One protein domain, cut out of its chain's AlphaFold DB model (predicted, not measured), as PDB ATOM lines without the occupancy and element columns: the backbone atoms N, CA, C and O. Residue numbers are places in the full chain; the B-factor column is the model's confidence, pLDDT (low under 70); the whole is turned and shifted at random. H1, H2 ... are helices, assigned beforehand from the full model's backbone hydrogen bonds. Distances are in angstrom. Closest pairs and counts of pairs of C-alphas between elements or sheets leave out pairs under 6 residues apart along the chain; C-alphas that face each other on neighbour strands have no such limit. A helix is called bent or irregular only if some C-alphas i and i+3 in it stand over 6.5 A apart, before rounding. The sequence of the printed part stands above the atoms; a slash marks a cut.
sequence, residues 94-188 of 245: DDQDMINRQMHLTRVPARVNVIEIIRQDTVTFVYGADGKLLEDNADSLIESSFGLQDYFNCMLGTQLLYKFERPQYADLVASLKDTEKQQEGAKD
ATOM      1  N   ASP A  94      -2.012  -5.655  40.243       96.56
ATOM      2  CA  ASP A  94      -2.227  -6.585  39.135       96.56
ATOM      3  C   ASP A  94      -1.168  -6.407  38.037       96.56
ATOM      4  O   ASP A  94      -0.583  -7.386  37.577       96.56
ATOM      5  N   ASP A  95      -0.853  -5.164  37.662       96.06
ATOM      6  CA  ASP A  95       0.202  -4.835  36.693       96.06
ATOM      7  C   ASP A  95       1.573  -5.369  37.129       96.06
ATOM      8  O   ASP A  95       2.282  -6.030  36.360       96.06
ATOM      9  N   GLN A  96       1.917  -5.177  38.406       94.50
ATOM     10  CA  GLN A  96       3.157  -5.699  38.963       94.50
ATOM     11  C   GLN A  96       3.236  -7.230  38.857       94.50
ATOM     12  O   GLN A  96       4.320  -7.757  38.569       94.50
ATOM     13  N   ASP A  97       2.132  -7.939  39.112       95.50
ATOM     14  CA  ASP A  97       2.061  -9.397  39.001       95.50
ATOM     15  C   ASP A  97       2.161  -9.858  37.540       95.50
ATOM     16  O   ASP A  97       2.975 -10.732  37.219       95.50
ATOM     17  N   MET A  98       1.422  -9.204  36.639       95.88
ATOM     18  CA  MET A  98       1.448  -9.481  35.202       95.88
ATOM     19  C   MET A  98       2.862  -9.358  34.626       95.88
ATOM     20  O   MET A  98       3.327 -10.254  33.917       95.88
ATOM     21  N   ILE A  99       3.587  -8.295  34.975       94.50
ATOM     22  CA  ILE A  99       4.923  -8.048  34.424       94.50
ATOM     23  C   ILE A  99       5.977  -8.936  35.094       94.50
ATOM     24  O   ILE A  99       6.801  -9.539  34.405       94.50
ATOM     25  N   ASN A 100       5.983  -9.033  36.429       90.88
ATOM     26  CA  ASN A 100       7.082  -9.695  37.141       90.88
ATOM     27  C   ASN A 100       6.894 -11.198  37.351       90.88
ATOM     28  O   ASN A 100       7.895 -11.894  37.533       90.88
ATOM     29  N   ARG A 101       5.655 -11.701  37.372       91.38
ATOM     30  CA  ARG A 101       5.378 -13.133  37.570       91.38
ATOM     31  C   ARG A 101       4.895 -13.809  36.301       91.38
ATOM     32  O   ARG A 101       5.346 -14.910  36.004       91.38
ATOM     33  N   GLN A 102       4.007 -13.152  35.562       93.56
ATOM     34  CA  GLN A 102       3.378 -13.739  34.375       93.56
ATOM     35  C   GLN A 102       4.139 -13.417  33.080       93.56
ATOM     36  O   GLN A 102       3.869 -14.021  32.045       93.56
ATOM     37  N   MET A 103       5.138 -12.524  33.142       89.44
ATOM     38  CA  MET A 103       5.990 -12.131  32.011       89.44
ATOM     39  C   MET A 103       5.197 -11.542  30.834       89.44
ATOM     40  O   MET A 103       5.593 -11.660  29.671       89.44
ATOM     41  N   HIS A 104       4.072 -10.895  31.128       92.81
ATOM     42  CA  HIS A 104       3.259 -10.214  30.132       92.81
ATOM     43  C   HIS A 104       3.799  -8.805  29.900       92.81
ATOM     44  O   HIS A 104       3.644  -7.917  30.731       92.81
ATOM     45  N   LEU A 105       4.457  -8.617  28.754       92.81
ATOM     46  CA  LEU A 105       4.957  -7.314  28.328       92.81
ATOM     47  C   LEU A 105       3.876  -6.522  27.597       92.81
ATOM     48  O   LEU A 105       3.157  -7.050  26.742       92.81
ATOM     49  N   THR A 106       3.824  -5.225  27.884       91.25
ATOM     50  CA  THR A 106       2.953  -4.281  27.188       91.25
ATOM     51  C   THR A 106       3.281  -4.249  25.697       91.25
ATOM     52  O   THR A 106       4.442  -4.228  25.285       91.25
ATOM     53  N   ARG A 107       2.248  -4.231  24.852       92.12
ATOM     54  CA  ARG A 107       2.426  -4.114  23.402       92.12
ATOM     55  C   ARG A 107       2.869  -2.697  23.042       92.12
ATOM     56  O   ARG A 107       2.137  -1.744  23.290       92.12
ATOM     57  N   VAL A 108       4.010  -2.599  22.367       91.75
ATOM     58  CA  VAL A 108       4.524  -1.359  21.773       91.75
ATOM     59  C   VAL A 108       4.508  -1.448  20.238       91.75
ATOM     60  O   VAL A 108       4.756  -2.533  19.699       91.75
ATOM     61  N   PRO A 109       4.208  -0.355  19.510       91.12
ATOM     62  CA  PRO A 109       3.770   0.949  20.024       91.12
ATOM     63  C   PRO A 109       2.400   0.861  20.714       91.12
ATOM     64  O   PRO A 109       1.580  -0.003  20.374       91.12
ATOM     65  N   ALA A 110       2.188   1.715  21.716       92.94
ATOM     66  CA  ALA A 110       0.940   1.730  22.466       92.94
ATOM     67  C   ALA A 110      -0.223   2.180  21.564       92.94
ATOM     68  O   ALA A 110      -0.040   2.849  20.549       92.94
ATOM     69  N   ARG A 111      -1.451   1.764  21.903       92.31
ATOM     70  CA  ARG A 111      -2.651   2.227  21.177       92.31
ATOM     71  C   ARG A 111      -3.029   3.659  21.547       92.31
ATOM     72  O   ARG A 111      -3.582   4.370  20.720       92.31
ATOM     73  N   VAL A 112      -2.784   4.017  22.802       94.31
ATOM     74  CA  VAL A 112      -2.996   5.347  23.368       94.31
ATOM     75  C   VAL A 112      -1.717   5.674  24.119       94.31
ATOM     76  O   VAL A 112      -1.341   4.911  25.013       94.31
ATOM     77  N   ASN A 113      -1.037   6.756  23.740       94.62
ATOM     78  CA  ASN A 113       0.239   7.095  24.347       94.62
ATOM     79  C   ASN A 113       0.015   8.082  25.492       94.62
ATOM     80  O   ASN A 113      -1.059   8.662  25.669       94.62
ATOM     81  N   VAL A 114       1.061   8.281  26.288       94.06
ATOM     82  CA  VAL A 114       1.007   9.159  27.463       94.06
ATOM     83  C   VAL A 114       0.629  10.590  27.079       94.06
ATOM     84  O   VAL A 114      -0.112  11.238  27.813       94.06
ATOM     85  N   ILE A 115       1.073  11.074  25.913       93.31
ATOM     86  CA  ILE A 115       0.718  12.423  25.466       93.31
ATOM     87  C   ILE A 115      -0.772  12.530  25.132       93.31
ATOM     88  O   ILE A 115      -1.390  13.524  25.509       93.31
ATOM     89  N   GLU A 116      -1.382  11.530  24.487       94.00
ATOM     90  CA  GLU A 116      -2.829  11.544  24.249       94.00
ATOM     91  C   GLU A 116      -3.623  11.535  25.558       94.00
ATOM     92  O   GLU A 116      -4.568  12.314  25.671       94.00
ATOM     93  N   ILE A 117      -3.215  10.729  26.546       94.06
ATOM     94  CA  ILE A 117      -3.874  10.669  27.864       94.06
ATOM     95  C   ILE A 117      -3.806  12.036  28.546       94.06
ATOM     96  O   ILE A 117      -4.837  12.621  28.870       94.06
ATOM     97  N   ILE A 118      -2.596  12.589  28.683       93.31
ATOM     98  CA  ILE A 118      -2.387  13.890  29.329       93.31
ATOM     99  C   ILE A 118      -3.173  14.978  28.598       93.31
ATOM    100  O   ILE A 118      -3.817  15.806  29.238       93.31
ATOM    101  N   ARG A 119      -3.163  14.982  27.259       89.94
ATOM    102  CA  ARG A 119      -3.894  15.978  26.473       89.94
ATOM    103  C   ARG A 119      -5.402  15.860  26.674       89.94
ATOM    104  O   ARG A 119      -6.067  16.884  26.796       89.94
ATOM    105  N   GLN A 120      -5.939  14.643  26.674       89.19
ATOM    106  CA  GLN A 120      -7.366  14.404  26.861       89.19
ATOM    107  C   GLN A 120      -7.830  14.878  28.240       89.19
ATOM    108  O   GLN A 120      -8.828  15.595  28.330       89.19
ATOM    109  N   ASP A 121      -7.067  14.561  29.283       86.50
ATOM    110  CA  ASP A 121      -7.362  14.996  30.646       86.50
ATOM    111  C   ASP A 121      -7.258  16.518  30.768       86.50
ATOM    112  O   ASP A 121      -8.202  17.167  31.206       86.50
ATOM    113  N   THR A 122      -6.163  17.114  30.283       86.38
ATOM    114  CA  THR A 122      -5.951  18.572  30.333       86.38
ATOM    115  C   THR A 122      -7.092  19.321  29.647       86.38
ATOM    116  O   THR A 122      -7.618  20.282  30.196       86.38
ATOM    117  N   VAL A 123      -7.531  18.862  28.469       83.44
ATOM    118  CA  VAL A 123      -8.672  19.470  27.771       83.44
ATOM    119  C   VAL A 123      -9.951  19.339  28.589       83.44
ATOM    120  O   VAL A 123     -10.682  20.312  28.671       83.44
ATOM    121  N   THR A 124     -10.197  18.185  29.209       83.69
ATOM    122  CA  THR A 124     -11.406  17.936  30.014       83.69
ATOM    123  C   THR A 124     -11.458  18.800  31.280       83.69
ATOM    124  O   THR A 124     -12.535  19.196  31.716       83.69
ATOM    125  N   PHE A 125     -10.303  19.101  31.878       79.31
ATOM    126  CA  PHE A 125     -10.210  19.952  33.066       79.31
ATOM    127  C   PHE A 125     -10.256  21.449  32.730       79.31
ATOM    128  O   PHE A 125     -10.908  22.208  33.441       79.31
ATOM    129  N   VAL A 126      -9.619  21.878  31.632       81.12
ATOM    130  CA  VAL A 126      -9.663  23.284  31.190       81.12
ATOM    131  C   VAL A 126     -11.025  23.629  30.585       81.12
ATOM    132  O   VAL A 126     -11.567  24.703  30.849       81.12
ATOM    133  N   TYR A 127     -11.576  22.730  29.771       75.75
ATOM    134  CA  TYR A 127     -12.824  22.914  29.043       75.75
ATOM    135  C   TYR A 127     -13.824  21.842  29.466       75.75
ATOM    136  O   TYR A 127     -13.596  20.646  29.287       75.75
ATOM    137  N   GLY A 128     -14.959  22.273  30.007       68.50
ATOM    138  CA  GLY A 128     -16.038  21.370  30.379       68.50
ATOM    139  C   GLY A 128     -16.618  20.644  29.171       68.50
ATOM    140  O   GLY A 128     -16.343  20.979  28.018       68.50
ATOM    141  N   ALA A 129     -17.485  19.663  29.424       69.69
ATOM    142  CA  ALA A 129     -18.180  18.933  28.359       69.69
ATOM    143  C   ALA A 129     -18.996  19.853  27.419       69.69
ATOM    144  O   ALA A 129     -19.312  19.469  26.295       69.69
ATOM    145  N   ASP A 130     -19.324  21.065  27.870       73.94
ATOM    146  CA  ASP A 130     -20.014  22.121  27.130       73.94
ATOM    147  C   ASP A 130     -19.069  23.093  26.392       73.94
ATOM    148  O   ASP A 130     -19.529  24.064  25.788       73.94
ATOM    149  N   GLY A 131     -17.755  22.844  26.419       69.50
ATOM    150  CA  GLY A 131     -16.730  23.651  25.755       69.50
ATOM    151  C   GLY A 131     -16.438  24.986  26.440       69.50
ATOM    152  O   GLY A 131     -15.721  25.814  25.876       69.50
ATOM    153  N   LYS A 132     -16.987  25.221  27.638       74.44
ATOM    154  CA  LYS A 132     -16.712  26.430  28.416       74.44
ATOM    155  C   LYS A 132     -15.459  26.253  29.256       74.44
ATOM    156  O   LYS A 132     -15.198  25.171  29.772       74.44
ATOM    157  N   LEU A 133     -14.710  27.342  29.395       76.81
ATOM    158  CA  LEU A 133     -13.545  27.415  30.265       76.81
ATOM    159  C   LEU A 133     -14.011  27.231  31.722       76.81
ATOM    160  O   LEU A 133     -14.859  27.994  32.189       76.81
ATOM    161  N   LEU A 134     -13.509  26.194  32.397       71.25
ATOM    162  CA  LEU A 134     -13.904  25.832  33.766       71.25
ATOM    163  C   LEU A 134     -12.964  26.379  34.846       71.25
ATOM    164  O   LEU A 134     -13.422  26.642  35.955       71.25
ATOM    165  N   GLU A 135     -11.674  26.545  34.544       68.88
ATOM    166  CA  GLU A 135     -10.656  26.976  35.508       68.88
ATOM    167  C   GLU A 135      -9.953  28.280  35.118       68.88
ATOM    168  O   GLU A 135      -9.265  28.350  34.101       68.88
ATOM    169  N   ASP A 136      -9.976  29.259  36.027       73.75
ATOM    170  CA  ASP A 136      -9.193  30.503  35.930       73.75
ATOM    171  C   ASP A 136      -7.662  30.260  35.872       73.75
ATOM    172  O   ASP A 136      -6.903  31.159  35.516       73.75
ATOM    173  N   ASN A 137      -7.203  29.037  36.179       77.94
ATOM    174  CA  ASN A 137      -5.795  28.614  36.194       77.94
ATOM    175  C   ASN A 137      -5.386  27.762  34.976       77.94
ATOM    176  O   ASN A 137      -4.419  26.998  35.056       77.94
ATOM    177  N   ALA A 138      -6.103  27.875  33.855       84.56
ATOM    178  CA  ALA A 138      -5.857  27.083  32.648       84.56
ATOM    179  C   ALA A 138      -4.375  27.056  32.220       84.56
ATOM    180  O   ALA A 138      -3.847  25.990  31.904       84.56
ATOM    181  N   ASP A 139      -3.682  28.197  32.280       86.19
ATOM    182  CA  ASP A 139      -2.264  28.296  31.912       86.19
ATOM    183  C   ASP A 139      -1.362  27.441  32.817       86.19
ATOM    184  O   ASP A 139      -0.487  26.726  32.326       86.19
ATOM    185  N   SER A 140      -1.608  27.445  34.131       89.12
ATOM    186  CA  SER A 140      -0.851  26.628  35.090       89.12
ATOM    187  C   SER A 140      -1.098  25.134  34.894       89.12
ATOM    188  O   SER A 140      -0.180  24.324  35.056       89.12
ATOM    189  N   LEU A 141      -2.322  24.747  34.527       89.00
ATOM    190  CA  LEU A 141      -2.649  23.354  34.240       89.00
ATOM    191  C   LEU A 141      -1.992  22.881  32.936       89.00
ATOM    192  O   LEU A 141      -1.422  21.790  32.889       89.00
ATOM    193  N   ILE A 142      -1.999  23.725  31.900       90.00
ATOM    194  CA  ILE A 142      -1.305  23.468  30.635       90.00
ATOM    195  C   ILE A 142       0.205  23.327  30.874       90.00
ATOM    196  O   ILE A 142       0.800  22.349  30.421       90.00
ATOM    197  N   GLU A 143       0.826  24.236  31.626       92.62
ATOM    198  CA  GLU A 143       2.249  24.148  31.979       92.62
ATOM    199  C   GLU A 143       2.561  22.858  32.753       92.62
ATOM    200  O   GLU A 143       3.506  22.135  32.422       92.62
ATOM    201  N   SER A 144       1.711  22.505  33.721       92.38
ATOM    202  CA  SER A 144       1.836  21.257  34.481       92.38
ATOM    203  C   SER A 144       1.736  20.019  33.582       92.38
ATOM    204  O   SER A 144       2.470  19.049  33.783       92.38
ATOM    205  N   SER A 145       0.881  20.055  32.555       92.94
ATOM    206  CA  SER A 145       0.729  18.964  31.587       92.94
ATOM    207  C   SER A 145       2.005  18.723  30.768       92.94
ATOM    208  O   SER A 145       2.357  17.572  30.496       92.94
ATOM    209  N   PHE A 146       2.740  19.786  30.419       94.19
ATOM    210  CA  PHE A 146       4.042  19.676  29.758       94.19
ATOM    211  C   PHE A 146       5.109  19.156  30.720       94.19
ATOM    212  O   PHE A 146       5.840  18.228  30.375       94.19
ATOM    213  N   GLY A 147       5.135  19.667  31.954       95.62
ATOM    214  CA  GLY A 147       6.046  19.178  32.990       95.62
ATOM    215  C   GLY A 147       5.887  17.677  33.262       95.62
ATOM    216  O   GLY A 147       6.879  16.972  33.454       95.62
ATOM    217  N   LEU A 148       4.655  17.159  33.215       95.25
ATOM    218  CA  LEU A 148       4.383  15.731  33.380       95.25
ATOM    219  C   LEU A 148       4.905  14.893  32.200       95.25
ATOM    220  O   LEU A 148       5.480  13.824  32.423       95.25
ATOM    221  N   GLN A 149       4.758  15.382  30.965       95.69
ATOM    222  CA  GLN A 149       5.312  14.734  29.767       95.69
ATOM    223  C   GLN A 149       6.844  14.672  29.823       95.69
ATOM    224  O   GLN A 149       7.433  13.608  29.614       95.69
ATOM    225  N   ASP A 150       7.492  15.786  30.165       95.69
ATOM    226  CA  ASP A 150       8.950  15.861  30.283       95.69
ATOM    227  C   ASP A 150       9.468  14.941  31.390       95.69
ATOM    228  O   ASP A 150      10.423  14.182  31.188       95.69
ATOM    229  N   TYR A 151       8.798  14.945  32.545       96.06
ATOM    230  CA  TYR A 151       9.143  14.060  33.648       96.06
ATOM    231  C   TYR A 151       9.036  12.589  33.241       96.06
ATOM    232  O   TYR A 151       9.967  11.821  33.494       96.06
ATOM    233  N   PHE A 152       7.952  12.195  32.564       96.69
ATOM    234  CA  PHE A 152       7.793  10.833  32.059       96.69
ATOM    235  C   PHE A 152       8.957  10.443  31.136       96.69
ATOM    236  O   PHE A 152       9.610   9.427  31.377       96.69
ATOM    237  N   ASN A 153       9.292  11.285  30.156       93.69
ATOM    238  CA  ASN A 153      10.368  11.020  29.197       93.69
ATOM    239  C   ASN A 153      11.746  10.881  29.864       93.69
ATOM    240  O   ASN A 153      12.526   9.992  29.511       93.69
ATOM    241  N   CYS A 154      12.052  11.715  30.860       94.69
ATOM    242  CA  CYS A 154      13.309  11.619  31.600       94.69
ATOM    243  C   CYS A 154      13.380  10.377  32.504       94.69
ATOM    244  O   CYS A 154      14.457   9.807  32.715       94.69
ATOM    245  N   MET A 155      12.244   9.961  33.062       95.75
ATOM    246  CA  MET A 155      12.195   8.987  34.152       95.75
ATOM    247  C   MET A 155      11.858   7.573  33.690       95.75
ATOM    248  O   MET A 155      12.194   6.621  34.400       95.75
ATOM    249  N   LEU A 156      11.283   7.416  32.492       94.81
ATOM    250  CA  LEU A 156      10.876   6.134  31.924       94.81
ATOM    251  C   LEU A 156      12.008   5.104  31.989       94.81
ATOM    252  O   LEU A 156      11.923   4.111  32.710       94.81
ATOM    253  N   GLY A 157      13.135   5.397  31.339       93.69
ATOM    254  CA  GLY A 157      14.265   4.472  31.255       93.69
ATOM    255  C   GLY A 157      14.997   4.211  32.577       93.69
ATOM    256  O   GLY A 157      15.809   3.289  32.650       93.69
ATOM    257  N   THR A 158      14.757   4.996  33.634       93.75
ATOM    258  CA  THR A 158      15.513   4.892  34.894       93.75
ATOM    259  C   THR A 158      14.676   4.357  36.051       93.75
ATOM    260  O   THR A 158      15.155   3.457  36.748       93.75
ATOM    261  N   GLN A 159      13.445   4.837  36.235       94.69
ATOM    262  CA  GLN A 159      12.651   4.589  37.444       94.69
ATOM    263  C   GLN A 159      11.284   3.949  37.194       94.69
ATOM    264  O   GLN A 159      10.807   3.267  38.093       94.69
ATOM    265  N   LEU A 160      10.674   4.140  36.019       95.50
ATOM    266  CA  LEU A 160       9.290   3.699  35.790       95.50
ATOM    267  C   LEU A 160       9.178   2.262  35.266       95.50
ATOM    268  O   LEU A 160       8.147   1.638  35.463       95.50
ATOM    269  N   LEU A 161      10.230   1.728  34.637       95.19
ATOM    270  CA  LEU A 161      10.219   0.372  34.074       95.19
ATOM    271  C   LEU A 161      10.630  -0.701  35.088       95.19
ATOM    272  O   LEU A 161      11.696  -0.597  35.730       95.19
ATOM    273  N   TYR A 162       9.866  -1.793  35.118       95.88
ATOM    274  CA  TYR A 162      10.233  -3.022  35.815       95.88
ATOM    275  C   TYR A 162      11.425  -3.713  35.148       95.88
ATOM    276  O   TYR A 162      11.837  -3.389  34.035       95.88
ATOM    277  N   LYS A 163      12.021  -4.694  35.839       92.50
ATOM    278  CA  LYS A 163      13.229  -5.386  35.355       92.50
ATOM    279  C   LYS A 163      13.004  -6.097  34.017       92.50
ATOM    280  O   LYS A 163      13.903  -6.075  33.179       92.50
ATOM    281  N   PHE A 164      11.828  -6.686  33.820       93.50
ATOM    282  CA  PHE A 164      11.508  -7.466  32.624       93.50
ATOM    283  C   PHE A 164      11.176  -6.619  31.393       93.50
ATOM    284  O   PHE A 164      11.337  -7.098  30.278       93.50
ATOM    285  N   GLU A 165      10.823  -5.348  31.568       95.12
ATOM    286  CA  GLU A 165      10.564  -4.419  30.458       95.12
ATOM    287  C   GLU A 165      11.851  -3.776  29.913       95.12
ATOM    288  O   GLU A 165      11.872  -3.197  28.828       95.12
ATOM    289  N   ARG A 166      12.965  -3.876  30.653       94.75
ATOM    290  CA  ARG A 166      14.247  -3.243  30.294       94.75
ATOM    291  C   ARG A 166      14.785  -3.695  28.930       94.75
ATOM    292  O   ARG A 166      15.237  -2.815  28.197       94.75
ATOM    293  N   PRO A 167      14.759  -4.995  28.564       94.69
ATOM    294  CA  PRO A 167      15.189  -5.433  27.237       94.69
ATOM    295  C   PRO A 167      14.321  -4.831  26.128       94.69
ATOM    296  O   PRO A 167      14.858  -4.244  25.196       94.69
ATOM    297  N   GLN A 168      12.991  -4.860  26.291       95.56
ATOM    298  CA  GLN A 168      12.049  -4.266  25.338       95.56
ATOM    299  C   GLN A 168      12.343  -2.775  25.114       95.56
ATOM    300  O   GLN A 168      12.445  -2.320  23.978       95.56
ATOM    301  N   TYR A 169      12.545  -2.012  26.190       95.81
ATOM    302  CA  TYR A 169      12.910  -0.600  26.089       95.81
ATOM    303  C   TYR A 169      14.259  -0.376  25.383       95.81
ATOM    304  O   TYR A 169      14.385   0.543  24.573       95.81
ATOM    305  N   ALA A 170      15.269  -1.205  25.666       95.38
ATOM    306  CA  ALA A 170      16.584  -1.089  25.038       95.38
ATOM    307  C   ALA A 170      16.517  -1.304  23.517       95.38
ATOM    308  O   ALA A 170      17.103  -0.514  22.769       95.38
ATOM    309  N   ASP A 171      15.756  -2.306  23.071       95.00
ATOM    310  CA  ASP A 171      15.542  -2.602  21.652       95.00
ATOM    311  C   ASP A 171      14.825  -1.443  20.941       95.00
ATOM    312  O   ASP A 171      15.229  -1.015  19.854       95.00
ATOM    313  N   LEU A 172      13.812  -0.855  21.589       93.31
ATOM    314  CA  LEU A 172      13.112   0.323  21.073       93.31
ATOM    315  C   LEU A 172      14.060   1.517  20.912       93.31
ATOM    316  O   LEU A 172      14.110   2.129  19.847       93.31
ATOM    317  N   VAL A 173      14.866   1.830  21.927       92.75
ATOM    318  CA  VAL A 173      15.823   2.946  21.858       92.75
ATOM    319  C   VAL A 173      16.888   2.718  20.780       92.75
ATOM    320  O   VAL A 173      17.304   3.676  20.124       92.75
ATOM    321  N   ALA A 174      17.344   1.478  20.589       93.88
ATOM    322  CA  ALA A 174      18.297   1.139  19.535       93.88
ATOM    323  C   ALA A 174      17.689   1.360  18.143       93.88
ATOM    324  O   ALA A 174      18.264   2.099  17.340       93.88
ATOM    325  N   SER A 175      16.489   0.822  17.899       92.31
ATOM    326  CA  SER A 175      15.797   0.982  16.615       92.31
ATOM    327  C   SER A 175      15.535   2.451  16.262       92.31
ATOM    328  O   SER A 175      15.763   2.862  15.124       92.31
ATOM    329  N   LEU A 176      15.161   3.283  17.242       88.50
ATOM    330  CA  LEU A 176      14.961   4.717  17.027       88.50
ATOM    331  C   LEU A 176      16.258   5.417  16.602       88.50
ATOM    332  O   LEU A 176      16.263   6.136  15.603       88.50
ATOM    333  N   LYS A 177      17.382   5.157  17.279       89.75
ATOM    334  CA  LYS A 177      18.684   5.739  16.902       89.75
ATOM    335  C   LYS A 177      19.109   5.359  15.487       89.75
ATOM    336  O   LYS A 177      19.735   6.164  14.798       89.75
ATOM    337  N   ASP A 178      18.787   4.146  15.053       86.56
ATOM    338  CA  ASP A 178      19.110   3.693  13.704       86.56
ATOM    339  C   ASP A 178      18.224   4.373  12.654       86.56
ATOM    340  O   ASP A 178      18.734   4.811  11.619       86.56
ATOM    341  N   THR A 179      16.932   4.571  12.944       81.88
ATOM    342  CA  THR A 179      16.043   5.344  12.058       81.88
ATOM    343  C   THR A 179      16.464   6.810  11.921       81.88
ATOM    344  O   THR A 179      16.394   7.365  10.825       81.88
ATOM    345  N   GLU A 180      16.975   7.435  12.985       78.31
ATOM    346  CA  GLU A 180      17.453   8.823  12.944       78.31
ATOM    347  C   GLU A 180      18.663   8.993  12.020       78.31
ATOM    348  O   GLU A 180      18.676   9.878  11.164       78.31
ATOM    349  N   LYS A 181      19.641   8.084  12.113       75.94
ATOM    350  CA  LYS A 181      20.825   8.092  11.238       75.94
ATOM    351  C   LYS A 181      20.455   7.933   9.761       75.94
ATOM    352  O   LYS A 181      21.053   8.571   8.896       75.94
ATOM    353  N   GLN A 182      19.458   7.100   9.462       63.47
ATOM    354  CA  GLN A 182      18.984   6.890   8.091       63.47
ATOM    355  C   GLN A 182      18.251   8.123   7.535       63.47
ATOM    356  O   GLN A 182      18.416   8.460   6.361       63.47
ATOM    357  N   GLN A 183      17.495   8.845   8.368       58.72
ATOM    358  CA  GLN A 183      16.816  10.083   7.965       58.72
ATOM    359  C   GLN A 183      17.779  11.262   7.762       58.72
ATOM    360  O   GLN A 183      17.517  12.129   6.925       58.72
ATOM    361  N   GLU A 184      18.896  11.305   8.485       58.19
ATOM    362  CA  GLU A 184      19.946  12.311   8.292       58.19
ATOM    363  C   GLU A 184      20.788  12.024   7.032       58.19
ATOM    364  O   GLU A 184      21.012  12.931   6.228       58.19
ATOM    365  N   GLY A 185      21.137  10.758   6.760       52.78
ATOM    366  CA  GLY A 185      21.841  10.360   5.529       52.78
ATOM    367  C   GLY A 185      21.032  10.567   4.234       52.78
ATOM    368  O   GLY A 185      21.595  10.871   3.176       52.78
ATOM    369  N   ALA A 186      19.701  10.479   4.305       53.44
ATOM    370  CA  ALA A 186      18.805  10.775   3.180       53.44
ATOM    371  C   ALA A 186      18.703  12.283   2.854       53.44
ATOM    372  O   ALA A 186      18.391  12.659   1.722       53.44
ATOM    373  N   LYS A 187      18.976  13.169   3.823       44.47
ATOM    374  CA  LYS A 187      18.979  14.628   3.609       44.47
ATOM    375  C   LYS A 187      20.289  15.111   2.976       44.47
ATOM    376  O   LYS A 187      20.256  16.006   2.132       44.47
ATOM    377  N   ASP A 188      21.415  14.481   3.308       47.00
ATOM    378  CA  ASP A 188      22.732  14.806   2.738       47.00
ATOM    379  C   ASP A 188      22.847  14.385   1.256       47.00
ATOM    380  O   ASP A 188      23.295  15.141   0.389       47.00
TER     381      ASP A 188
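Overview. This is residues 94 to 188 of the 245 residues of the protein "MRG domain-containing protein" of Gongylonema pulchrum (UniProt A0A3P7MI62). The model has the shape of a loose L: a helical hairpin of H2 and H3 makes one limb, and the long helix H4 makes the other, with its last residues, 174 to 188, sticking out free. The short helix H1 sits by the first residues of H4, on the corner side of the L. The printed part has 95 residues with four named helices, H1 to H4 in order, and no named strand; its class is all helix. It is loose, with a radius of gyration of the C-alphas of 18.0 A, and flat, spanning 48 by 44 by 22 A.

Along the chain. H1 is residues 94 to 100, beginning at C-alpha 94 (-2.227, -6.585, 39.135). H2 is residues 114 to 126, 18.1 A long. H3 is residues 138 to 160, 28.0 A; it has a kink of 52 degrees near residue 154 and is irregular, C-alphas 154 and 157 being 7.2 A apart. H4 is residues 163 to 188, 39.5 A, ending at C-alpha 188 (22.732, 14.806, 2.738); it is only just irregular, with C-alphas 164 and 167 6.8 A apart.

Arrangement. H1 touches H4, with residues 163 to 165 of H4 alone; the closest C-alphas are those of Asn 100 and Phe 164, 6.7 A, and the lines are about perpendicular at 77 degrees. H1 and H2 are apart. H2 and H3 touch as a hairpin, opposite ways at a shallow tilt of 23 degrees, closest at the C-alphas of Val 126 and Ala 138, 5.6 A. H3 and H4 are close but not clearly touching, the closest C-alphas being those of Gly 157 and Tyr 169, 7.4 A; at 71 degrees they are only just about perpendicular. H2 and H4 are apart. Every O i to N i+4 pair is within hydrogen-bond range in H1 and H2, against 16 of 19 in H3 and 19 of 22 in H4.

Size, cuts and confidence. The C-alphas of Asp 130 and Asp 188, the two farthest apart, are 49.8 A apart. The printed part has no cut. The links H1 to H2 and H2 to H3 are long, and H3 to H4 is tight. The pLDDT is under 70 at residues 128 to 129, 131, 135 and 182 to 188.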